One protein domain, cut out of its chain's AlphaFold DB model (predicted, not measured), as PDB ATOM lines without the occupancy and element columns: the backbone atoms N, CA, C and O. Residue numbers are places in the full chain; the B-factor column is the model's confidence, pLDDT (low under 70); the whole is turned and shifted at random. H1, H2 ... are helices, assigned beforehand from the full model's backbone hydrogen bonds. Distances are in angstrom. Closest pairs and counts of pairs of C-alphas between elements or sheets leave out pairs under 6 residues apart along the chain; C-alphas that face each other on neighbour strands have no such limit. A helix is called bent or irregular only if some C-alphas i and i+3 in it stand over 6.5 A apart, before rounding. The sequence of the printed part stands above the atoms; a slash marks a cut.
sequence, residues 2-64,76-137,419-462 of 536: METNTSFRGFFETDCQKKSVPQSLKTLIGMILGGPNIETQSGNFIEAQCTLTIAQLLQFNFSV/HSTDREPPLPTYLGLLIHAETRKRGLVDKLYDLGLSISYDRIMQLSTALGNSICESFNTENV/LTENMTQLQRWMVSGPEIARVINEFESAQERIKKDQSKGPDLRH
ATOM      1  N   MET A   2     212.410 228.817 191.978       58.00
ATOM      2  CA  MET A   2     211.140 229.019 192.703       58.00
ATOM      3  C   MET A   2     210.424 230.261 192.151       58.00
ATOM      4  O   MET A   2     210.734 231.389 192.542       58.00
ATOM      5  N   GLU A   3     209.518 230.041 191.198       55.62
ATOM      6  CA  GLU A   3     208.717 231.067 190.493       55.62
ATOM      7  C   GLU A   3     207.204 230.796 190.558       55.62
ATOM      8  O   GLU A   3     206.410 231.519 189.964       55.62
ATOM      9  N   THR A   4     206.793 229.784 191.324       62.62
ATOM     10  CA  THR A   4     205.405 229.554 191.729       62.62
ATOM     11  C   THR A   4     204.924 230.707 192.605       62.62
ATOM     12  O   THR A   4     205.104 230.702 193.822       62.62
ATOM     13  N   ASN A   5     204.311 231.711 191.978       64.69
ATOM     14  CA  ASN A   5     203.571 232.730 192.704       64.69
ATOM     15  C   ASN A   5     202.289 232.100 193.269       64.69
ATOM     16  O   ASN A   5     201.464 231.557 192.533       64.69
ATOM     17  N   THR A   6     202.139 232.175 194.586       66.75
ATOM     18  CA  THR A   6     201.033 231.619 195.360       66.75
ATOM     19  C   THR A   6     200.588 232.673 196.360       66.75
ATOM     20  O   THR A   6     201.336 233.019 197.269       66.75
ATOM     21  N   SER A   7     199.377 233.188 196.191       68.62
ATOM     22  CA  SER A   7     198.749 234.105 197.136       68.62
ATOM     23  C   SER A   7     197.409 233.532 197.579       68.62
ATOM     24  O   SER A   7     196.651 232.990 196.770       68.62
ATOM     25  N   PHE A   8     197.118 233.623 198.875       79.50
ATOM     26  CA  PHE A   8     195.832 233.203 199.417       79.50
ATOM     27  C   PHE A   8     194.711 234.138 198.929       79.50
ATOM     28  O   PHE A   8     194.832 235.359 199.023       79.50
ATOM     29  N   ARG A   9     193.621 233.558 198.404       74.94
ATOM     30  CA  ARG A   9     192.497 234.277 197.765       74.94
ATOM     31  C   ARG A   9     191.189 234.235 198.570       74.94
ATOM     32  O   ARG A   9     190.119 234.401 198.000       74.94
ATOM     33  N   GLY A  10     191.258 233.966 199.875       73.44
ATOM     34  CA  GLY A  10     190.077 233.854 200.745       73.44
ATOM     35  C   GLY A  10     189.485 232.442 200.869       73.44
ATOM     36  O   GLY A  10     188.540 232.248 201.624       73.44
ATOM     37  N   PHE A  11     190.032 231.440 200.178       78.88
ATOM     38  CA  PHE A  11     189.599 230.039 200.255       78.88
ATOM     39  C   PHE A  11     190.761 229.081 199.955       78.88
ATOM     40  O   PHE A  11     191.764 229.485 199.357       78.88
ATOM     41  N   PHE A  12     190.624 227.810 200.345       80.06
ATOM     42  CA  PHE A  12     191.578 226.752 199.999       80.06
ATOM     43  C   PHE A  12     190.970 225.719 199.039       80.06
ATOM     44  O   PHE A  12     190.038 224.989 199.369       80.06
ATOM     45  N   GLU A  13     191.551 225.611 197.841       79.94
ATOM     46  CA  GLU A  13     191.242 224.529 196.898       79.94
ATOM     47  C   GLU A  13     191.701 223.156 197.421       79.94
ATOM     48  O   GLU A  13     192.711 223.051 198.117       79.94
ATOM     49  N   THR A  14     191.035 222.077 196.990       72.00
ATOM     50  CA  THR A  14     191.342 220.694 197.414       72.00
ATOM     51  C   THR A  14     192.805 220.278 197.188       72.00
ATOM     52  O   THR A  14     193.379 219.603 198.034       72.00
ATOM     53  N   ASP A  15     193.442 220.729 196.103       76.25
ATOM     54  CA  ASP A  15     194.853 220.438 195.799       76.25
ATOM     55  C   ASP A  15     195.811 221.603 196.106       76.25
ATOM     56  O   ASP A  15     196.945 221.610 195.624       76.25
ATOM     57  N   CYS A  16     195.395 222.601 196.898       79.50
ATOM     58  CA  CYS A  16     196.170 223.830 197.116       79.50
ATOM     59  C   CYS A  16     197.634 223.569 197.524       79.50
ATOM     60  O   CYS A  16     198.541 224.177 196.958       79.50
ATOM     61  N   GLN A  17     197.886 222.614 198.427       82.88
ATOM     62  CA  GLN A  17     199.237 222.231 198.859       82.88
ATOM     63  C   GLN A  17     200.056 221.524 197.765       82.88
ATOM     64  O   GLN A  17     201.270 221.694 197.701       82.88
ATOM     65  N   LYS A  18     199.423 220.733 196.886       80.25
ATOM     66  CA  LYS A  18     200.119 220.075 195.763       80.25
ATOM     67  C   LYS A  18     200.453 221.083 194.659       80.25
ATOM     68  O   LYS A  18     201.499 220.942 194.023       80.25
ATOM     69  N   LYS A  19     199.573 222.068 194.438       81.88
ATOM     70  CA  LYS A  19     199.721 223.156 193.455       81.88
ATOM     71  C   LYS A  19     200.716 224.233 193.894       81.88
ATOM     72  O   LYS A  19     201.338 224.846 193.034       81.88
ATOM     73  N   SER A  20     200.863 224.478 195.197       83.06
ATOM     74  CA  SER A  20     201.657 225.607 195.696       83.06
ATOM     75  C   SER A  20     203.164 225.462 195.469       83.06
ATOM     76  O   SER A  20     203.846 226.475 195.322       83.06
ATOM     77  N   VAL A  21     203.679 224.231 195.404       84.12
ATOM     78  CA  VAL A  21     205.117 223.931 195.307       84.12
ATOM     79  C   VAL A  21     205.519 223.310 193.956       84.12
ATOM     80  O   VAL A  21     204.815 222.424 193.455       84.12
ATOM     81  N   PRO A  22     206.674 223.692 193.365       85.31
ATOM     82  CA  PRO A  22     207.169 223.113 192.117       85.31
ATOM     83  C   PRO A  22     207.358 221.596 192.201       85.31
ATOM     84  O   PRO A  22     207.774 221.063 193.232       85.31
ATOM     85  N   GLN A  23     207.126 220.886 191.092       82.81
ATOM     86  CA  GLN A  23     207.319 219.431 191.059       82.81
ATOM     87  C   GLN A  23     208.776 219.024 191.311       82.81
ATOM     88  O   GLN A  23     209.018 218.076 192.049       82.81
ATOM     89  N   SER A  24     209.738 219.793 190.797       84.81
ATOM     90  CA  SER A  24     211.167 219.602 191.069       84.81
ATOM     91  C   SER A  24     211.519 219.730 192.555       84.81
ATOM     92  O   SER A  24     212.345 218.965 193.043       84.81
ATOM     93  N   LEU A  25     210.871 220.642 193.293       85.19
ATOM     94  CA  LEU A  25     211.069 220.781 194.737       85.19
ATOM     95  C   LEU A  25     210.464 219.592 195.496       85.19
ATOM     96  O   LEU A  25     211.134 219.026 196.353       85.19
ATOM     97  N   LYS A  26     209.245 219.159 195.142       84.00
ATOM     98  CA  LYS A  26     208.628 217.952 195.726       84.00
ATOM     99  C   LYS A  26     209.490 216.707 195.499       84.00
ATOM    100  O   LYS A  26     209.767 215.996 196.454       84.00
ATOM    101  N   THR A  27     209.970 216.475 194.277       82.44
ATOM    102  CA  THR A  27     210.857 215.339 193.973       82.44
ATOM    103  C   THR A  27     212.199 215.444 194.708       82.44
ATOM    104  O   THR A  27     212.673 214.438 195.226       82.44
ATOM    105  N   LEU A  28     212.789 216.640 194.842       85.12
ATOM    106  CA  LEU A  28     214.017 216.830 195.627       85.12
ATOM    107  C   LEU A  28     213.823 216.489 197.112       85.12
ATOM    108  O   LEU A  28     214.643 215.777 197.681       85.12
ATOM    109  N   ILE A  29     212.744 216.967 197.738       86.81
ATOM    110  CA  ILE A  29     212.474 216.670 199.152       86.81
ATOM    111  C   ILE A  29     212.079 215.199 199.346       86.81
ATOM    112  O   ILE A  29     212.551 214.579 200.295       86.81
ATOM    113  N   GLY A  30     211.332 214.603 198.412       80.56
ATOM    114  CA  GLY A  30     211.055 213.162 198.403       80.56
ATOM    115  C   GLY A  30     212.332 212.315 198.346       80.56
ATOM    116  O   GLY A  30     212.473 211.385 199.131       80.56
ATOM    117  N   MET A  31     213.308 212.686 197.506       81.75
ATOM    118  CA  MET A  31     214.627 212.030 197.464       81.75
ATOM    119  C   MET A  31     215.448 212.208 198.751       81.75
ATOM    120  O   MET A  31     216.269 211.348 199.067       81.75
ATOM    121  N   ILE A  32     215.258 213.311 199.483       82.62
ATOM    122  CA  ILE A  32     215.958 213.587 200.751       82.62
ATOM    123  C   ILE A  32     215.354 212.791 201.918       82.62
ATOM    124  O   ILE A  32     216.096 212.400 202.815       82.62
ATOM    125  N   LEU A  33     214.041 212.540 201.910       81.00
ATOM    126  CA  LEU A  33     213.357 211.760 202.950       81.00
ATOM    127  C   LEU A  33     213.415 210.245 202.669       81.00
ATOM    128  O   LEU A  33     213.898 209.491 203.509       81.00
ATOM    129  N   GLY A  34     213.000 209.821 201.468       72.81
ATOM    130  CA  GLY A  34     212.827 208.412 201.078       72.81
ATOM    131  C   GLY A  34     213.979 207.794 200.281       72.81
ATOM    132  O   GLY A  34     213.877 206.657 199.806       72.81
ATOM    133  N   GLY A  35     215.068 208.545 200.095       71.62
ATOM    134  CA  GLY A  35     216.210 208.156 199.272       71.62
ATOM    135  C   GLY A  35     215.944 208.219 197.757       71.62
ATOM    136  O   GLY A  35     214.835 208.510 197.305       71.62
ATOM    137  N   PRO A  36     216.961 207.938 196.923       70.50
ATOM    138  CA  PRO A  36     216.876 208.095 195.469       70.50
ATOM    139  C   PRO A  36     216.115 206.973 194.735       70.50
ATOM    140  O   PRO A  36     216.010 207.037 193.512       70.50
ATOM    141  N   ASN A  37     215.603 205.944 195.426       68.94
ATOM    142  CA  ASN A  37     214.874 204.850 194.775       68.94
ATOM    143  C   ASN A  37     213.444 205.284 194.396       68.94
ATOM    144  O   ASN A  37     212.685 205.789 195.220       68.94
ATOM    145  N   ILE A  38     213.066 205.041 193.141       60.09
ATOM    146  CA  ILE A  38     211.738 205.343 192.594       60.09
ATOM    147  C   ILE A  38     210.658 204.473 193.263       60.09
ATOM    148  O   ILE A  38     209.536 204.937 193.473       60.09
ATOM    149  N   GLU A  39     210.985 203.238 193.648       57.53
ATOM    150  CA  GLU A  39     210.029 202.313 194.269       57.53
ATOM    151  C   GLU A  39     209.626 202.757 195.687       57.53
ATOM    152  O   GLU A  39     208.440 202.736 196.017       57.53
ATOM    153  N   THR A  40     210.572 203.244 196.505       54.88
ATOM    154  CA  THR A  40     210.262 203.770 197.850       54.88
ATOM    155  C   THR A  40     209.465 205.071 197.766       54.88
ATOM    156  O   THR A  40     208.420 205.187 198.406       54.88
ATOM    157  N   GLN A  41     209.875 205.997 196.890       55.62
ATOM    158  CA  GLN A  41     209.163 207.257 196.626       55.62
ATOM    159  C   GLN A  41     207.707 207.063 196.167       55.62
ATOM    160  O   GLN A  41     206.885 207.963 196.345       55.62
ATOM    161  N   SER A  42     207.378 205.910 195.576       53.19
ATOM    162  CA  SER A  42     206.040 205.617 195.048       53.19
ATOM    163  C   SER A  42     205.076 205.024 196.083       53.19
ATOM    164  O   SER A  42     203.864 205.131 195.902       53.19
ATOM    165  N   GLY A  43     205.578 204.382 197.147       51.22
ATOM    166  CA  GLY A  43     204.754 203.600 198.085       51.22
ATOM    167  C   GLY A  43     204.533 204.213 199.473       51.22
ATOM    168  O   GLY A  43     203.707 203.713 200.236       51.22
ATOM    169  N   ASN A  44     205.274 205.262 199.843       51.69
ATOM    170  CA  ASN A  44     205.452 205.624 201.250       51.69
ATOM    171  C   ASN A  44     204.508 206.757 201.724       51.69
ATOM    172  O   ASN A  44     204.791 207.946 201.582       51.69
ATOM    173  N   PHE A  45     203.368 206.385 202.319       49.31
ATOM    174  CA  PHE A  45     202.275 207.283 202.748       49.31
ATOM    175  C   PHE A  45     202.722 208.513 203.567       49.31
ATOM    176  O   PHE A  45     202.352 209.647 203.258       49.31
ATOM    177  N   ILE A  46     203.541 208.299 204.601       49.47
ATOM    178  CA  ILE A  46     204.001 209.355 205.526       49.47
ATOM    179  C   ILE A  46     204.906 210.368 204.800       49.47
ATOM    180  O   ILE A  46     204.880 211.569 205.078       49.47
ATOM    181  N   GLU A  47     205.672 209.884 203.824       55.88
ATOM    182  CA  GLU A  47     206.651 210.645 203.054       55.88
ATOM    183  C   GLU A  47     205.997 211.749 202.217       55.88
ATOM    184  O   GLU A  47     206.543 212.847 202.101       55.88
ATOM    185  N   ALA A  48     204.796 211.494 201.684       68.56
ATOM    186  CA  ALA A  48     204.079 212.416 200.809       68.56
ATOM    187  C   ALA A  48     203.698 213.731 201.515       68.56
ATOM    188  O   ALA A  48     203.986 214.815 201.000       68.56
ATOM    189  N   GLN A  49     203.092 213.670 202.708       79.62
ATOM    190  CA  GLN A  49     202.717 214.891 203.434       79.62
ATOM    191  C   GLN A  49     203.933 215.575 204.073       79.62
ATOM    192  O   GLN A  49     204.013 216.801 204.039       79.62
ATOM    193  N   CYS A  50     204.915 214.825 204.585       81.19
ATOM    194  CA  CYS A  50     206.172 215.407 205.070       81.19
ATOM    195  C   CYS A  50     206.921 216.155 203.952       81.19
ATOM    196  O   CYS A  50     207.380 217.281 204.161       81.19
ATOM    197  N   THR A  51     206.941 215.591 202.739       83.94
ATOM    198  CA  THR A  51     207.468 216.235 201.527       83.94
ATOM    199  C   THR A  51     206.740 217.541 201.213       83.94
ATOM    200  O   THR A  51     207.389 218.569 201.014       83.94
ATOM    201  N   LEU A  52     205.400 217.543 201.205       86.00
ATOM    202  CA  LEU A  52     204.601 218.751 200.954       86.00
ATOM    203  C   LEU A  52     204.790 219.822 202.037       86.00
ATOM    204  O   LEU A  52     204.848 221.009 201.716       86.00
ATOM    205  N   THR A  53     204.904 219.425 203.304       88.56
ATOM    206  CA  THR A  53     205.161 220.327 204.436       88.56
ATOM    207  C   THR A  53     206.522 221.013 204.302       88.56
ATOM    208  O   THR A  53     206.597 222.243 204.309       88.56
ATOM    209  N   ILE A  54     207.597 220.242 204.110       88.75
ATOM    210  CA  ILE A  54     208.961 220.781 204.011       88.75
ATOM    211  C   ILE A  54     209.136 221.604 202.725       88.75
ATOM    212  O   ILE A  54     209.720 222.686 202.774       88.75
ATOM    213  N   ALA A  55     208.574 221.170 201.592       89.06
ATOM    214  CA  ALA A  55     208.605 221.944 200.350       89.06
ATOM    215  C   ALA A  55     207.898 223.308 200.491       89.06
ATOM    216  O   ALA A  55     208.421 224.318 200.018       89.06
ATOM    217  N   GLN A  56     206.745 223.365 201.174       89.62
ATOM    218  CA  GLN A  56     206.041 224.627 201.434       89.62
ATOM    219  C   GLN A  56     206.853 225.544 202.357       89.62
ATOM    220  O   GLN A  56     207.016 226.721 202.046       89.62
ATOM    221  N   LEU A  57     207.418 225.018 203.449       89.69
ATOM    222  CA  LEU A  57     208.256 225.808 204.358       89.69
ATOM    223  C   LEU A  57     209.512 226.351 203.658       89.69
ATOM    224  O   LEU A  57     209.849 227.521 203.837       89.69
ATOM    225  N   LEU A  58     210.167 225.557 202.807       88.62
ATOM    226  CA  LEU A  58     211.313 226.015 202.015       88.62
ATOM    227  C   LEU A  58     210.935 227.131 201.035       88.62
ATOM    228  O   LEU A  58     211.678 228.101 200.923       88.62
ATOM    229  N   GLN A  59     209.780 227.037 200.370       86.00
ATOM    230  CA  GLN A  59     209.289 228.092 199.477       86.00
ATOM    231  C   GLN A  59     208.914 229.375 200.232       86.00
ATOM    232  O   GLN A  59     209.265 230.465 199.784       86.00
ATOM    233  N   PHE A  60     208.265 229.253 201.394       85.81
ATOM    234  CA  PHE A  60     207.906 230.385 202.252       85.81
ATOM    235  C   PHE A  60     209.138 231.145 202.765       85.81
ATOM    236  O   PHE A  60     209.131 232.374 202.815       85.81
ATOM    237  N   ASN A  61     210.209 230.426 203.110       85.56
ATOM    238  CA  ASN A  61     211.458 230.991 203.632       85.56
ATOM    239  C   ASN A  61     212.466 231.405 202.531       85.56
ATOM    240  O   ASN A  61     213.547 231.921 202.839       85.56
ATOM    241  N   PHE A  62     212.154 231.206 201.243       81.06
ATOM    242  CA  PHE A  62     213.094 231.456 200.145       81.06
ATOM    243  C   PHE A  62     213.260 232.952 199.818       81.06
ATOM    244  O   PHE A  62     212.481 233.551 199.072       81.06
ATOM    245  N   SER A  63     214.333 233.560 200.332       66.56
ATOM    246  CA  SER A  63     214.679 234.965 200.076       66.56
ATOM    247  C   SER A  63     215.594 235.136 198.853       66.56
ATOM    248  O   SER A  63     216.758 234.744 198.856       66.56
ATOM    249  N   VAL A  64     215.087 235.793 197.801       57.06
ATOM    250  CA  VAL A  64     215.844 236.077 196.556       57.06
ATOM    251  C   VAL A  64     216.925 237.153 196.760       57.06
ATOM    252  O   VAL A  64     217.932 237.175 196.056       57.06
ATOM    253  N   HIS A  76     209.044 237.805 204.382       68.62
ATOM    254  CA  HIS A  76     208.315 236.862 203.532       68.62
ATOM    255  C   HIS A  76     207.504 237.620 202.463       68.62
ATOM    256  O   HIS A  76     206.983 238.706 202.722       68.62
ATOM    257  N   SER A  77     207.408 237.070 201.248       65.75
ATOM    258  CA  SER A  77     206.612 237.657 200.157       65.75
ATOM    259  C   SER A  77     205.191 237.099 200.181       65.75
ATOM    260  O   SER A  77     204.996 235.885 200.116       65.75
ATOM    261  N   THR A  78     204.201 237.993 200.208       65.69
ATOM    262  CA  THR A  78     202.763 237.680 200.086       65.69
ATOM    263  C   THR A  78     202.402 236.981 198.777       65.69
ATOM    264  O   THR A  78     201.386 236.296 198.691       65.69
ATOM    265  N   ASP A  79     203.244 237.140 197.757       64.88
ATOM    266  CA  ASP A  79     203.050 236.591 196.414       64.88
ATOM    267  C   ASP A  79     203.553 235.144 196.316       64.88
ATOM    268  O   ASP A  79     203.453 234.524 195.260       64.88
ATOM    269  N   ARG A  80     204.139 234.618 197.400       69.00
ATOM    270  CA  ARG A  80     204.711 233.267 197.536       69.00
ATOM    271  C   ARG A  80     204.321 232.621 198.866       69.00
ATOM    272  O   ARG A  80     205.020 231.738 199.352       69.00
ATOM    273  N   GLU A  81     203.222 233.088 199.446       80.00
ATOM    274  CA  GLU A  81     202.642 232.647 200.708       80.00
ATOM    275  C   GLU A  81     201.954 231.281 200.488       80.00
ATOM    276  O   GLU A  81     200.924 231.224 199.807       80.00
ATOM    277  N   PRO A  82     202.521 230.150 200.958       86.44
ATOM    278  CA  PRO A  82     201.951 228.841 200.670       86.44
ATOM    279  C   PRO A  82     200.793 228.534 201.629       86.44
ATOM    280  O   PRO A  82     200.775 229.045 202.750       86.44
ATOM    281  N   PRO A  83     199.867 227.634 201.253       87.69
ATOM    282  CA  PRO A  83     198.704 227.309 202.071       87.69
ATOM    283  C   PRO A  83     199.021 226.915 203.517       87.69
ATOM    284  O   PRO A  83     198.303 227.336 204.417       87.69
ATOM    285  N   LEU A  84     200.087 226.139 203.761       90.69
ATOM    286  CA  LEU A  84     200.409 225.644 205.103       90.69
ATOM    287  C   LEU A  84     200.781 226.759 206.115       90.69
ATOM    288  O   LEU A  84     200.121 226.812 207.152       90.69
ATOM    289  N   PRO A  85     201.747 227.674 205.869       90.38
ATOM    290  CA  PRO A  85     201.999 228.804 206.774       90.38
ATOM    291  C   PRO A  85     200.796 229.735 206.981       90.38
ATOM    292  O   PRO A  85     200.613 230.245 208.091       90.38
ATOM    293  N   THR A  86     199.961 229.937 205.951       89.50
ATOM    294  CA  THR A  86     198.708 230.708 206.053       89.50
ATOM    295  C   THR A  86     197.718 230.018 206.995       89.50
ATOM    296  O   THR A  86     197.241 230.631 207.948       89.50
ATOM    297  N   TYR A  87     197.458 228.726 206.772       91.00
ATOM    298  CA  TYR A  87     196.600 227.888 207.611       91.00
ATOM    299  C   TYR A  87     197.080 227.841 209.063       91.00
ATOM    300  O   TYR A  87     196.287 228.064 209.973       91.00
ATOM    301  N   LEU A  88     198.378 227.609 209.290       89.12
ATOM    302  CA  LEU A  88     198.940 227.497 210.635       89.12
ATOM    303  C   LEU A  88     198.784 228.811 211.416       89.12
ATOM    304  O   LEU A  88     198.424 228.789 212.592       89.12
ATOM    305  N   GLY A  89     198.985 229.954 210.753       88.06
ATOM    306  CA  GLY A  89     198.720 231.268 211.340       88.06
ATOM    307  C   GLY A  89     197.243 231.473 211.697       88.06
ATOM    308  O   GLY A  89     196.936 231.880 212.818       88.06
ATOM    309  N   LEU A  90     196.329 231.152 210.775       86.94
ATOM    310  CA  LEU A  90     194.880 231.264 210.988       86.94
ATOM    311  C   LEU A  90     194.385 230.367 212.132       86.94
ATOM    312  O   LEU A  90     193.666 230.853 213.003       86.94
ATOM    313  N   LEU A  91     194.808 229.100 212.171       88.44
ATOM    314  CA  LEU A  91     194.445 228.131 213.211       88.44
ATOM    315  C   LEU A  91     194.905 228.594 214.599       88.44
ATOM    316  O   LEU A  91     194.109 228.678 215.529       88.44
ATOM    317  N   ILE A  92     196.183 228.957 214.740       86.25
ATOM    318  CA  ILE A  92     196.746 229.377 216.032       86.25
ATOM    319  C   ILE A  92     196.125 230.698 216.498       86.25
ATOM    320  O   ILE A  92     195.927 230.898 217.702       86.25
ATOM    321  N   HIS A  93     195.772 231.590 215.568       84.81
ATOM    322  CA  HIS A  93     195.003 232.784 215.890       84.81
ATOM    323  C   HIS A  93     193.579 232.451 216.355       84.81
ATOM    324  O   HIS A  93     193.171 232.981 217.384       84.81
ATOM    325  N   ALA A  94     192.848 231.576 215.658       78.38
ATOM    326  CA  ALA A  94     191.481 231.198 216.017       78.38
ATOM    327  C   ALA A  94     191.404 230.567 217.418       78.38
ATOM    328  O   ALA A  94     190.643 231.046 218.261       78.38
ATOM    329  N   GLU A  95     192.253 229.569 217.682       76.31
ATOM    330  CA  GLU A  95     192.271 228.832 218.950       76.31
ATOM    331  C   GLU A  95     192.782 229.682 220.120       76.31
ATOM    332  O   GLU A  95     192.179 229.705 221.193       76.31
ATOM    333  N   THR A  96     193.902 230.394 219.934       79.00
ATOM    334  CA  THR A  96     194.636 230.996 221.065       79.00
ATOM    335  C   THR A  96     194.532 232.512 221.164       79.00
ATOM    336  O   THR A  96     194.735 233.054 222.250       79.00
ATOM    337  N   ARG A  97     194.322 233.205 220.033       75.50
ATOM    338  CA  ARG A  97     194.374 234.673 219.840       75.50
ATOM    339  C   ARG A  97     195.638 235.380 220.362       75.50
ATOM    340  O   ARG A  97     195.740 236.604 220.312       75.50
ATOM    341  N   LYS A  98     196.652 234.636 220.815       79.19
ATOM    342  CA  LYS A  98     197.870 235.167 221.441       79.19
ATOM    343  C   LYS A  98     198.844 235.666 220.377       79.19
ATOM    344  O   LYS A  98     199.619 234.884 219.829       79.19
ATOM    345  N   ARG A  99     198.876 236.985 220.147       85.12
ATOM    346  CA  ARG A  99     199.849 237.631 219.242       85.12
ATOM    347  C   ARG A  99     201.287 237.155 219.481       85.12
ATOM    348  O   ARG A  99     201.932 236.693 218.552       85.12
ATOM    349  N   GLY A 100     201.749 237.160 220.733       83.69
ATOM    350  CA  GLY A 100     203.099 236.710 221.102       83.69
ATOM    351  C   GLY A 100     203.373 235.199 220.979       83.69
ATOM    352  O   GLY A 100     204.485 234.775 221.288       83.69
ATOM    353  N   LEU A 101     202.393 234.383 220.569       87.75
ATOM    354  CA  LEU A 101     202.598 232.995 220.135       87.75
ATOM    355  C   LEU A 101     202.715 232.922 218.607       87.75
ATOM    356  O   LEU A 101     203.636 232.289 218.100       87.75
ATOM    357  N   VAL A 102     201.824 233.615 217.894       88.00
ATOM    358  CA  VAL A 102     201.856 233.739 216.428       88.00
ATOM    359  C   VAL A 102     203.167 234.370 215.956       88.00
ATOM    360  O   VAL A 102     203.846 233.796 215.110       88.00
ATOM    361  N   ASP A 103     203.567 235.502 216.539       87.06
ATOM    362  CA  ASP A 103     204.782 236.213 216.130       87.06
ATOM    363  C   ASP A 103     206.045 235.359 216.389       87.06
ATOM    364  O   ASP A 103     206.919 235.298 215.532       87.06
ATOM    365  N   LYS A 104     206.093 234.557 217.467       88.81
ATOM    366  CA  LYS A 104     207.193 233.593 217.703       88.81
ATOM    367  C   LYS A 104     207.281 232.483 216.651       88.81
ATOM    368  O   LYS A 104     208.365 231.967 216.401       88.81
ATOM    369  N   LEU A 105     206.154 232.066 216.077       89.69
ATOM    370  CA  LEU A 105     206.112 231.022 215.047       89.69
ATOM    371  C   LEU A 105     206.346 231.598 213.642       89.69
ATOM    372  O   LEU A 105     206.874 230.900 212.777       89.69
ATOM    373  N   TYR A 106     206.059 232.886 213.447       88.69
ATOM    374  CA  TYR A 106     206.530 233.673 212.310       88.69
ATOM    375  C   TYR A 106     208.053 233.880 212.348       88.69
ATOM    376  O   TYR A 106     208.719 233.632 211.346       88.69
ATOM    377  N   ASP A 107     208.624 234.232 213.506       85.31
ATOM    378  CA  ASP A 107     210.076 234.393 213.695       85.31
ATOM    379  C   ASP A 107     210.854 233.081 213.451       85.31
ATOM    380  O   ASP A 107     212.011 233.102 213.031       85.31
ATOM    381  N   LEU A 108     210.209 231.927 213.668       88.12
ATOM    382  CA  LEU A 108     210.726 230.593 213.327       88.12
ATOM    383  C   LEU A 108     210.464 230.176 211.864       88.12
ATOM    384  O   LEU A 108     210.838 229.072 211.468       88.12
ATOM    385  N   GLY A 109     209.818 231.022 211.056       85.88
ATOM    386  CA  GLY A 109     209.518 230.757 209.646       85.88
ATOM    387  C   GLY A 109     208.446 229.685 209.409       85.88
ATOM    388  O   GLY A 109     208.432 229.076 208.336       85.88
ATOM    389  N   LEU A 110     207.576 229.423 210.394       88.81
ATOM    390  CA  LEU A 110     206.573 228.347 210.370       88.81
ATOM    391  C   LEU A 110     205.172 228.831 209.963       88.81
ATOM    392  O   LEU A 110     204.456 228.111 209.269       88.81
ATOM    393  N   SER A 111     204.781 230.038 210.377       91.06
ATOM    394  CA  SER A 111     203.472 230.645 210.084       91.06
ATOM    395  C   SER A 111     203.605 232.032 209.454       91.06
ATOM    396  O   SER A 111     204.672 232.638 209.475       91.06
ATOM    397  N   ILE A 112     202.501 232.573 208.934       89.19
ATOM    398  CA  ILE A 112     202.377 234.013 208.651       89.19
ATOM    399  C   ILE A 112     202.336 234.851 209.949       89.19
ATOM    400  O   ILE A 112     202.062 234.319 211.026       89.19
ATOM    401  N   SER A 113     202.623 236.156 209.851       89.38
ATOM    402  CA  SER A 113     202.666 237.076 211.001       89.38
ATOM    403  C   SER A 113     201.274 237.460 211.503       89.38
ATOM    404  O   SER A 113     200.289 237.389 210.761       89.38
ATOM    405  N   TYR A 114     201.184 237.946 212.747       85.75
ATOM    406  CA  TYR A 114     199.906 238.381 213.312       85.75
ATOM    407  C   TYR A 114     199.248 239.498 212.490       85.75
ATOM    408  O   TYR A 114     198.054 239.439 212.199       85.75
ATOM    409  N   ASP A 115     200.025 240.484 212.036       85.38
ATOM    410  CA  ASP A 115     199.501 241.584 211.218       85.38
ATOM    411  C   ASP A 115     199.007 241.102 209.844       85.38
ATOM    412  O   ASP A 115     198.024 241.628 209.320       85.38
ATOM    413  N   ARG A 116     199.618 240.048 209.282       87.75
ATOM    414  CA  ARG A 116     199.132 239.412 208.051       87.75
ATOM    415  C   ARG A 116     197.804 238.687 208.276       87.75
ATOM    416  O   ARG A 116     196.903 238.812 207.450       87.75
ATOM    417  N   ILE A 117     197.631 238.008 209.410       86.44
ATOM    418  CA  ILE A 117     196.349 237.385 209.786       86.44
ATOM    419  C   ILE A 117     195.259 238.449 209.972       86.44
ATOM    420  O   ILE A 117     194.138 238.259 209.503       86.44
ATOM    421  N   MET A 118     195.583 239.601 210.569       85.25
ATOM    422  CA  MET A 118     194.648 240.729 210.684       85.25
ATOM    423  C   MET A 118     194.241 241.304 209.317       85.25
ATOM    424  O   MET A 118     193.069 241.635 209.126       85.25
ATOM    425  N   GLN A 119     195.157 241.369 208.342       84.75
ATOM    426  CA  GLN A 119     194.819 241.737 206.959       84.75
ATOM    427  C   GLN A 119     193.859 240.728 206.317       84.75
ATOM    428  O   GLN A 119     192.851 241.140 205.749       84.75
ATOM    429  N   LEU A 120     194.139 239.422 206.422       84.25
ATOM    430  CA  LEU A 120     193.288 238.376 205.839       84.25
ATOM    431  C   LEU A 120     191.897 238.341 206.490       84.25
ATOM    432  O   LEU A 120     190.894 238.286 205.784       84.25
ATOM    433  N   SER A 121     191.836 238.462 207.818       81.31
ATOM    434  CA  SER A 121     190.598 238.613 208.593       81.31
ATOM    435  C   SER A 121     189.772 239.818 208.118       81.31
ATOM    436  O   SER A 121     188.576 239.692 207.860       81.31
ATOM    437  N   THR A 122     190.419 240.972 207.914       79.62
ATOM    438  CA  THR A 122     189.751 242.184 207.409       79.62
ATOM    439  C   THR A 122     189.278 242.015 205.962       79.62
ATOM    440  O   THR A 122     188.175 242.437 205.637       79.62
ATOM    441  N   ALA A 123     190.063 241.369 205.093       79.12
ATOM    442  CA  ALA A 123     189.685 241.130 203.700       79.12
ATOM    443  C   ALA A 123     188.474 240.188 203.571       79.12
ATOM    444  O   ALA A 123     187.549 240.486 202.819       79.12
ATOM    445  N   LEU A 124     188.445 239.098 204.350       77.38
ATOM    446  CA  LEU A 124     187.291 238.195 204.433       77.38
ATOM    447  C   LEU A 124     186.040 238.947 204.917       77.38
ATOM    448  O   LEU A 124     185.005 238.905 204.255       77.38
ATOM    449  N   GLY A 125     186.155 239.712 206.010       69.56
ATOM    450  CA  GLY A 125     185.047 240.520 206.526       69.56
ATOM    451  C   GLY A 125     184.528 241.558 205.523       69.56
ATOM    452  O   GLY A 125     183.320 241.700 205.358       69.56
ATOM    453  N   ASN A 126     185.423 242.235 204.798       77.25
ATOM    454  CA  ASN A 126     185.039 243.194 203.761       77.25
ATOM    455  C   ASN A 126     184.307 242.524 202.589       77.25
ATOM    456  O   ASN A 126     183.303 243.067 202.141       77.25
ATOM    457  N   SER A 127     184.741 241.339 202.137       71.94
ATOM    458  CA  SER A 127     184.054 240.632 201.043       71.94
ATOM    459  C   SER A 127     182.601 240.274 201.380       71.94
ATOM    460  O   SER A 127     181.734 240.390 200.521       71.94
ATOM    461  N   ILE A 128     182.299 239.958 202.647       64.50
ATOM    462  CA  ILE A 128     180.917 239.773 203.118       64.50
ATOM    463  C   ILE A 128     180.110 241.076 203.006       64.50
ATOM    464  O   ILE A 128     178.977 241.065 202.526       64.50
ATOM    465  N   CYS A 129     180.686 242.208 203.419       65.50
ATOM    466  CA  CYS A 129     180.036 243.517 203.312       65.50
ATOM    467  C   CYS A 129     179.817 243.949 201.848       65.50
ATOM    468  O   CYS A 129     178.805 244.572 201.534       65.50
ATOM    469  N   GLU A 130     180.738 243.610 200.944       69.00
ATOM    470  CA  GLU A 130     180.625 243.880 199.505       69.00
ATOM    471  C   GLU A 130     179.539 243.013 198.844       69.00
ATOM    472  O   GLU A 130     178.715 243.543 198.093       69.00
ATOM    473  N   SER A 131     179.455 241.722 199.191       59.34
ATOM    474  CA  SER A 131     178.331 240.857 198.802       59.34
ATOM    475  C   SER A 131     176.996 241.393 199.324       59.34
ATOM    476  O   SER A 131     176.057 241.526 198.545       59.34
ATOM    477  N   PHE A 132     176.917 241.805 200.597       58.12
ATOM    478  CA  PHE A 132     175.696 242.390 201.164       58.12
ATOM    479  C   PHE A 132     175.221 243.630 200.397       58.12
ATOM    480  O   PHE A 132     174.048 243.725 200.043       58.12
ATOM    481  N   ASN A 133     176.134 244.555 200.084       65.06
ATOM    482  CA  ASN A 133     175.820 245.768 199.322       65.06
ATOM    483  C   ASN A 133     175.344 245.482 197.883       65.06
ATOM    484  O   ASN A 133     174.737 246.355 197.263       65.06
ATOM    485  N   THR A 134     175.631 244.291 197.350       60.38
ATOM    486  CA  THR A 134     175.304 243.888 195.972       60.38
ATOM    487  C   THR A 134     174.028 243.044 195.903       60.38
ATOM    488  O   THR A 134     173.205 243.236 195.011       60.38
ATOM    489  N   GLU A 135     173.848 242.121 196.850       54.41
ATOM    490  CA  GLU A 135     172.775 241.115 196.855       54.41
ATOM    491  C   GLU A 135     171.648 241.443 197.855       54.41
ATOM    492  O   GLU A 135     170.586 240.826 197.814       54.41
ATOM    493  N   ASN A 136     171.854 242.429 198.741       52.47
ATOM    494  CA  ASN A 136     170.935 242.854 199.815       52.47
ATOM    495  C   ASN A 136     170.556 241.726 200.806       52.47
ATOM    496  O   ASN A 136     169.573 241.802 201.545       52.47
ATOM    497  N   VAL A 137     171.359 240.662 200.804       43.72
ATOM    498  CA  VAL A 137     171.257 239.416 201.572       43.72
ATOM    499  C   VAL A 137     172.689 239.017 201.942       43.72
ATOM    500  O   VAL A 137     173.622 239.343 201.211       43.72
ATOM    501  N   LEU A 419     188.061 240.733 223.531       48.03
ATOM    502  CA  LEU A 419     187.494 241.406 222.345       48.03
ATOM    503  C   LEU A 419     186.426 242.442 222.725       48.03
ATOM    504  O   LEU A 419     186.226 243.423 222.012       48.03
ATOM    505  N   THR A 420     185.740 242.231 223.848       45.59
ATOM    506  CA  THR A 420     184.600 243.039 224.309       45.59
ATOM    507  C   THR A 420     184.968 244.455 224.754       45.59
ATOM    508  O   THR A 420     184.124 245.343 224.689       45.59
ATOM    509  N   GLU A 421     186.228 244.706 225.120       50.66
ATOM    510  CA  GLU A 421     186.736 246.045 225.467       50.66
ATOM    511  C   GLU A 421     186.876 246.972 224.245       50.66
ATOM    512  O   GLU A 421     187.007 248.187 224.391       50.66
ATOM    513  N   ASN A 422     186.830 246.427 223.022       60.78
ATOM    514  CA  ASN A 422     186.920 247.203 221.790       60.78
ATOM    515  C   ASN A 422     185.823 246.785 220.803       60.78
ATOM    516  O   ASN A 422     185.971 245.841 220.027       60.78
ATOM    517  N   MET A 423     184.729 247.550 220.800       55.94
ATOM    518  CA  MET A 423     183.533 247.294 219.991       55.94
ATOM    519  C   MET A 423     183.837 247.103 218.491       55.94
ATOM    520  O   MET A 423     183.226 246.254 217.846       55.94
ATOM    521  N   THR A 424     184.836 247.809 217.949       61.47
ATOM    522  CA  THR A 424     185.279 247.680 216.550       61.47
ATOM    523  C   THR A 424     186.020 246.365 216.280       61.47
ATOM    524  O   THR A 424     185.898 245.800 215.194       61.47
ATOM    525  N   GLN A 425     186.789 245.849 217.246       60.09
ATOM    526  CA  GLN A 425     187.409 244.520 217.143       60.09
ATOM    527  C   GLN A 425     186.357 243.412 217.259       60.09
ATOM    528  O   GLN A 425     186.390 242.461 216.478       60.09
ATOM    529  N   LEU A 426     185.388 243.576 218.165       61.81
ATOM    530  CA  LEU A 426     184.260 242.663 218.329       61.81
ATOM    531  C   LEU A 426     183.414 242.575 217.047       61.81
ATOM    532  O   LEU A 426     183.213 241.478 216.536       61.81
ATOM    533  N   GLN A 427     183.014 243.713 216.467       62.88
ATOM    534  CA  GLN A 427     182.282 243.766 215.193       62.88
ATOM    535  C   GLN A 427     183.054 243.108 214.041       62.88
ATOM    536  O   GLN A 427     182.479 242.328 213.287       62.88
ATOM    537  N   ARG A 428     184.367 243.359 213.917       65.19
ATOM    538  CA  ARG A 428     185.200 242.688 212.901       65.19
ATOM    539  C   ARG A 428     185.198 241.173 213.085       65.19
ATOM    540  O   ARG A 428     184.967 240.456 212.118       65.19
ATOM    541  N   TRP A 429     185.394 240.693 214.313       65.88
ATOM    542  CA  TRP A 429     185.377 239.263 214.631       65.88
ATOM    543  C   TRP A 429     184.000 238.613 214.406       65.88
ATOM    544  O   TRP A 429     183.943 237.483 213.930       65.88
ATOM    545  N   MET A 430     182.896 239.326 214.658       64.81
ATOM    546  CA  MET A 430     181.534 238.846 214.377       64.81
ATOM    547  C   MET A 430     181.284 238.578 212.881       64.81
ATOM    548  O   MET A 430     180.470 237.716 212.558       64.81
ATOM    549  N   VAL A 431     181.982 239.283 211.979       67.44
ATOM    550  CA  VAL A 431     181.872 239.091 210.520       67.44
ATOM    551  C   VAL A 431     182.950 238.140 209.984       67.44
ATOM    552  O   VAL A 431     182.642 237.262 209.183       67.44
ATOM    553  N   SER A 432     184.212 238.263 210.417       73.88
ATOM    554  CA  SER A 432     185.324 237.470 209.863       73.88
ATOM    555  C   SER A 432     185.613 236.152 210.589       73.88
ATOM    556  O   SER A 432     186.202 235.252 209.995       73.88
ATOM    557  N   GLY A 433     185.196 235.996 211.849       71.94
ATOM    558  CA  GLY A 433     185.367 234.765 212.630       71.94
ATOM    559  C   GLY A 433     184.763 233.520 211.963       71.94
ATOM    560  O   GLY A 433     185.473 232.517 211.832       71.94
ATOM    561  N   PRO A 434     183.510 233.576 211.464       71.12
ATOM    562  CA  PRO A 434     182.913 232.502 210.670       71.12
ATOM    563  C   PRO A 434     183.733 232.123 209.431       71.12
ATOM    564  O   PRO A 434     183.879 230.940 209.128       71.12
ATOM    565  N   GLU A 435     184.326 233.104 208.749       75.25
ATOM    566  CA  GLU A 435     185.126 232.883 207.540       75.25
ATOM    567  C   GLU A 435     186.513 232.308 207.837       75.25
ATOM    568  O   GLU A 435     186.997 231.447 207.105       75.25
ATOM    569  N   ILE A 436     187.137 232.707 208.947       77.75
ATOM    570  CA  ILE A 436     188.368 232.074 209.435       77.75
ATOM    571  C   ILE A 436     188.092 230.594 209.737       77.75
ATOM    572  O   ILE A 436     188.835 229.726 209.273       77.75
ATOM    573  N   ALA A 437     186.982 230.283 210.417       74.25
ATOM    574  CA  ALA A 437     186.557 228.902 210.643       74.25
ATOM    575  C   ALA A 437     186.230 228.167 209.325       74.25
ATOM    576  O   ALA A 437     186.628 227.011 209.157       74.25
ATOM    577  N   ARG A 438     185.575 228.823 208.353       81.44
ATOM    578  CA  ARG A 438     185.293 228.269 207.013       81.44
ATOM    579  C   ARG A 438     186.574 227.828 206.298       81.44
ATOM    580  O   ARG A 438     186.594 226.733 205.726       81.44
ATOM    581  N   VAL A 439     187.603 228.672 206.345       80.31
ATOM    582  CA  VAL A 439     188.913 228.486 205.701       80.31
ATOM    583  C   VAL A 439     189.745 227.408 206.404       80.31
ATOM    584  O   VAL A 439     190.331 226.565 205.728       80.31
ATOM    585  N   ILE A 440     189.756 227.362 207.741       80.50
ATOM    586  CA  ILE A 440     190.407 226.278 208.504       80.50
ATOM    587  C   ILE A 440     189.804 224.920 208.105       80.50
ATOM    588  O   ILE A 440     190.530 224.030 207.657       80.50
ATOM    589  N   ASN A 441     188.470 224.807 208.126       75.50
ATOM    590  CA  ASN A 441     187.757 223.582 207.744       75.50
ATOM    591  C   ASN A 441     188.002 223.163 206.277       75.50
ATOM    592  O   ASN A 441     187.954 221.972 205.971       75.50
ATOM    593  N   GLU A 442     188.266 224.092 205.348       79.00
ATOM    594  CA  GLU A 442     188.638 223.757 203.958       79.00
ATOM    595  C   GLU A 442     189.999 223.063 203.876       79.00
ATOM    596  O   GLU A 442     190.135 222.052 203.182       79.00
ATOM    597  N   PHE A 443     190.990 223.571 204.609       80.50
ATOM    598  CA  PHE A 443     192.329 222.988 204.642       80.50
ATOM    599  C   PHE A 443     192.324 221.601 205.298       80.50
ATOM    600  O   PHE A 443     192.934 220.665 204.775       80.50
ATOM    601  N   GLU A 444     191.590 221.441 206.400       79.62
ATOM    602  CA  GLU A 444     191.420 220.149 207.073       79.62
ATOM    603  C   GLU A 444     190.651 219.146 206.199       79.62
ATOM    604  O   GLU A 444     191.077 217.999 206.060       79.62
ATOM    605  N   SER A 445     189.596 219.584 205.504       70.44
ATOM    606  CA  SER A 445     188.863 218.747 204.537       70.44
ATOM    607  C   SER A 445     189.744 218.297 203.365       70.44
ATOM    608  O   SER A 445     189.624 217.163 202.892       70.44
ATOM    609  N   ALA A 446     190.652 219.157 202.890       71.88
ATOM    610  CA  ALA A 446     191.645 218.799 201.878       71.88
ATOM    611  C   ALA A 446     192.677 217.787 202.418       71.88
ATOM    612  O   ALA A 446     193.018 216.825 201.729       71.88
ATOM    613  N   GLN A 447     193.124 217.947 203.668       69.88
ATOM    614  CA  GLN A 447     193.990 216.978 204.351       69.88
ATOM    615  C   GLN A 447     193.312 215.618 204.570       69.88
ATOM    616  O   GLN A 447     193.958 214.586 204.395       69.88
ATOM    617  N   GLU A 448     192.018 215.579 204.903       63.25
ATOM    618  CA  GLU A 448     191.270 214.319 204.954       63.25
ATOM    619  C   GLU A 448     191.204 213.628 203.591       63.25
ATOM    620  O   GLU A 448     191.360 212.411 203.523       63.25
ATOM    621  N   ARG A 449     190.982 214.377 202.502       60.97
ATOM    622  CA  ARG A 449     190.930 213.808 201.144       60.97
ATOM    623  C   ARG A 449     192.262 213.188 200.742       60.97
ATOM    624  O   ARG A 449     192.265 212.042 200.320       60.97
ATOM    625  N   ILE A 450     193.385 213.856 201.014       60.06
ATOM    626  CA  ILE A 450     194.726 213.290 200.776       60.06
ATOM    627  C   ILE A 450     194.910 211.948 201.515       60.06
ATOM    628  O   ILE A 450     195.461 211.017 200.938       60.06
ATOM    629  N   LYS A 451     194.384 211.797 202.740       57.62
ATOM    630  CA  LYS A 451     194.401 210.515 203.479       57.62
ATOM    631  C   LYS A 451     193.449 209.458 202.886       57.62
ATOM    632  O   LYS A 451     193.773 208.271 202.899       57.62
ATOM    633  N   LYS A 452     192.284 209.868 202.369       50.16
ATOM    634  CA  LYS A 452     191.274 208.987 201.744       50.16
ATOM    635  C   LYS A 452     191.738 208.460 200.378       50.16
ATOM    636  O   LYS A 452     191.620 207.266 200.134       50.16
ATOM    637  N   ASP A 453     192.350 209.311 199.550       51.84
ATOM    638  CA  ASP A 453     192.923 208.959 198.236       51.84
ATOM    639  C   ASP A 453     194.086 207.946 198.336       51.84
ATOM    640  O   ASP A 453     194.475 207.331 197.346       51.84
ATOM    641  N   GLN A 454     194.670 207.799 199.530       52.59
ATOM    642  CA  GLN A 454     195.847 206.970 199.821       52.59
ATOM    643  C   GLN A 454     195.512 205.719 200.659       52.59
ATOM    644  O   GLN A 454     196.404 205.031 201.152       52.59
ATOM    645  N   SER A 455     194.223 205.415 200.832       48.12
ATOM    646  CA  SER A 455     193.711 204.216 201.509       48.12
ATOM    647  C   SER A 455     192.621 203.545 200.653       48.12
ATOM    648  O   SER A 455     192.342 203.995 199.543       48.12
ATOM    649  N   LYS A 456     192.019 202.429 201.100       48.84
ATOM    650  CA  LYS A 456     190.973 201.696 200.341       48.84
ATOM    651  C   LYS A 456     189.604 202.416 200.361       48.84
ATOM    652  O   LYS A 456     188.578 201.797 200.622       48.84
ATOM    653  N   GLY A 457     189.594 203.722 200.099       48.72
ATOM    654  CA  GLY A 457     188.443 204.599 200.302       48.72
ATOM    655  C   GLY A 457     188.255 205.020 201.769       48.72
ATOM    656  O   GLY A 457     189.003 204.587 202.650       48.72
ATOM    657  N   PRO A 458     187.276 205.899 202.053       55.94
ATOM    658  CA  PRO A 458     186.995 206.353 203.411       55.94
ATOM    659  C   PRO A 458     186.464 205.210 204.283       55.94
ATOM    660  O   PRO A 458     185.499 204.542 203.918       55.94
ATOM    661  N   ASP A 459     187.030 205.037 205.479       64.44
ATOM    662  CA  ASP A 459     186.465 204.128 206.480       64.44
ATOM    663  C   ASP A 459     185.161 204.721 207.047       64.44
ATOM    664  O   ASP A 459     185.170 205.563 207.953       64.44
ATOM    665  N   LEU A 460     184.033 204.301 206.466       67.50
ATOM    666  CA  LEU A 460     182.678 204.720 206.843       67.50
ATOM    667  C   LEU A 460     182.236 204.169 208.208       67.50
ATOM    668  O   LEU A 460     181.176 204.553 208.712       67.50
ATOM    669  N   ARG A 461     183.015 203.266 208.814       67.75
ATOM    670  CA  ARG A 461     182.635 202.610 210.061       67.75
ATOM    671  C   ARG A 461     182.593 203.587 211.232       67.75
ATOM    672  O   ARG A 461     183.452 204.461 211.410       67.75
ATOM    673  N   HIS A 462     181.591 203.405 212.086       74.75
ATOM    674  CA  HIS A 462     181.526 204.073 213.374       74.75
ATOM    675  C   HIS A 462     182.719 203.645 214.246       74.75
ATOM    676  O   HIS A 462     183.191 202.515 214.159       74.75
TER     677      HIS A 462
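What this domain is: This is residues 2 to 64, 76 to 137 and 419 to 462 of the 536 residues of an uncharacterized protein of Mytilus galloprovincialis (UniProt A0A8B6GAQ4). Helices cross one another round H5 in the middle: H1 and H4 pack at its first residues, H6 folds back beside it, H7 meets it with residues 114 to 117 and runs away from it, and H8b, the longer arm of the bent H8, crosses it with residues 436 to 443. H2 and H3 extend the body beyond H4 at one end, while residues 130 to 136 and 420 to 426 stick out at the other. The printed part has 169 residues with eight named helices, H1 to H8 in order, and no named strand; its class is all helix. It is only just compact, close to loose, with a radius of gyration of the C-alphas of 18.1 A and spans of 58 by 45 by 30 A.

How they stand to each other: After residues 2 to 15, which hold no named element, H1, residues 16 to 20, touches H4, residues 45 to 60; their closest C-alphas, Gln 17 and Leu 52, are 6.7 A apart. H2, residues 23 to 34, touches H4 at a steep tilt of 53 degrees, opposite ways, closest at C-alphas 29 and 51, 5.6 A. H3, residues 38 to 43, touches H2, about perpendicular at 83 degrees, closest at C-alphas 41 and 34, 5.9 A. The hub is H5, residues 83 to 96, which touches five other helices. H5 touches H4 about perpendicular at 89 degrees, closest at C-alphas 84 and 56, 6.8 A. With H6, residues 99 to 107, H5 forms a helical hairpin at a shallow tilt of 23 degrees, opposite ways, closest at C-alphas 89 and 102, 6.5 A. H7, residues 114 to 135, touches H5 with residues 114 to 117 alone, about perpendicular at 88 degrees, closest at C-alphas 117 and 90, 6.4 A. H8, residues 423 to 452, was assigned as one helix by its hydrogen bonds but is bent, with C-alphas 431 and 434 6.7 A apart; its arms are H8a, residues 423 to 431, and H8b, residues 434 to 452. H8a touches H7, closest at C-alphas 431 and 125, 5.3 A. H8b touches H5 at a steep tilt of 55 degrees, opposite ways, closest at C-alphas 440 and 87, 6.5 A. H2 and H8b are apart. Every O i to N i+4 pair is within hydrogen-bond range in H1, H2, H3, H5, H7, H8a and H8b; H4 has 11 of 12 and H6 has 4 of 5.

Where its parts are: H1 begins at C-alpha 16, (196.170, 223.830, 197.116). H4 measures 23.8 A, H5 19.8 A, H7 31.8 A and H8b 26.5 A. H8b ends at C-alpha 452, (191.274, 208.987, 201.744).

The domain as a whole: The C-alphas farthest apart, Asn 37 and Glu 421, are 58.6 A apart. Residues 65 to 75 and 138 to 418 are not printed, with C-alpha gaps of 10.3 A and 26.4 A. Of the links printed whole, none is long. Mean pLDDT of the printed part is 73.8; 64 residues are under 70, among them 37 to 48, 128 to 137 and 447 to 461.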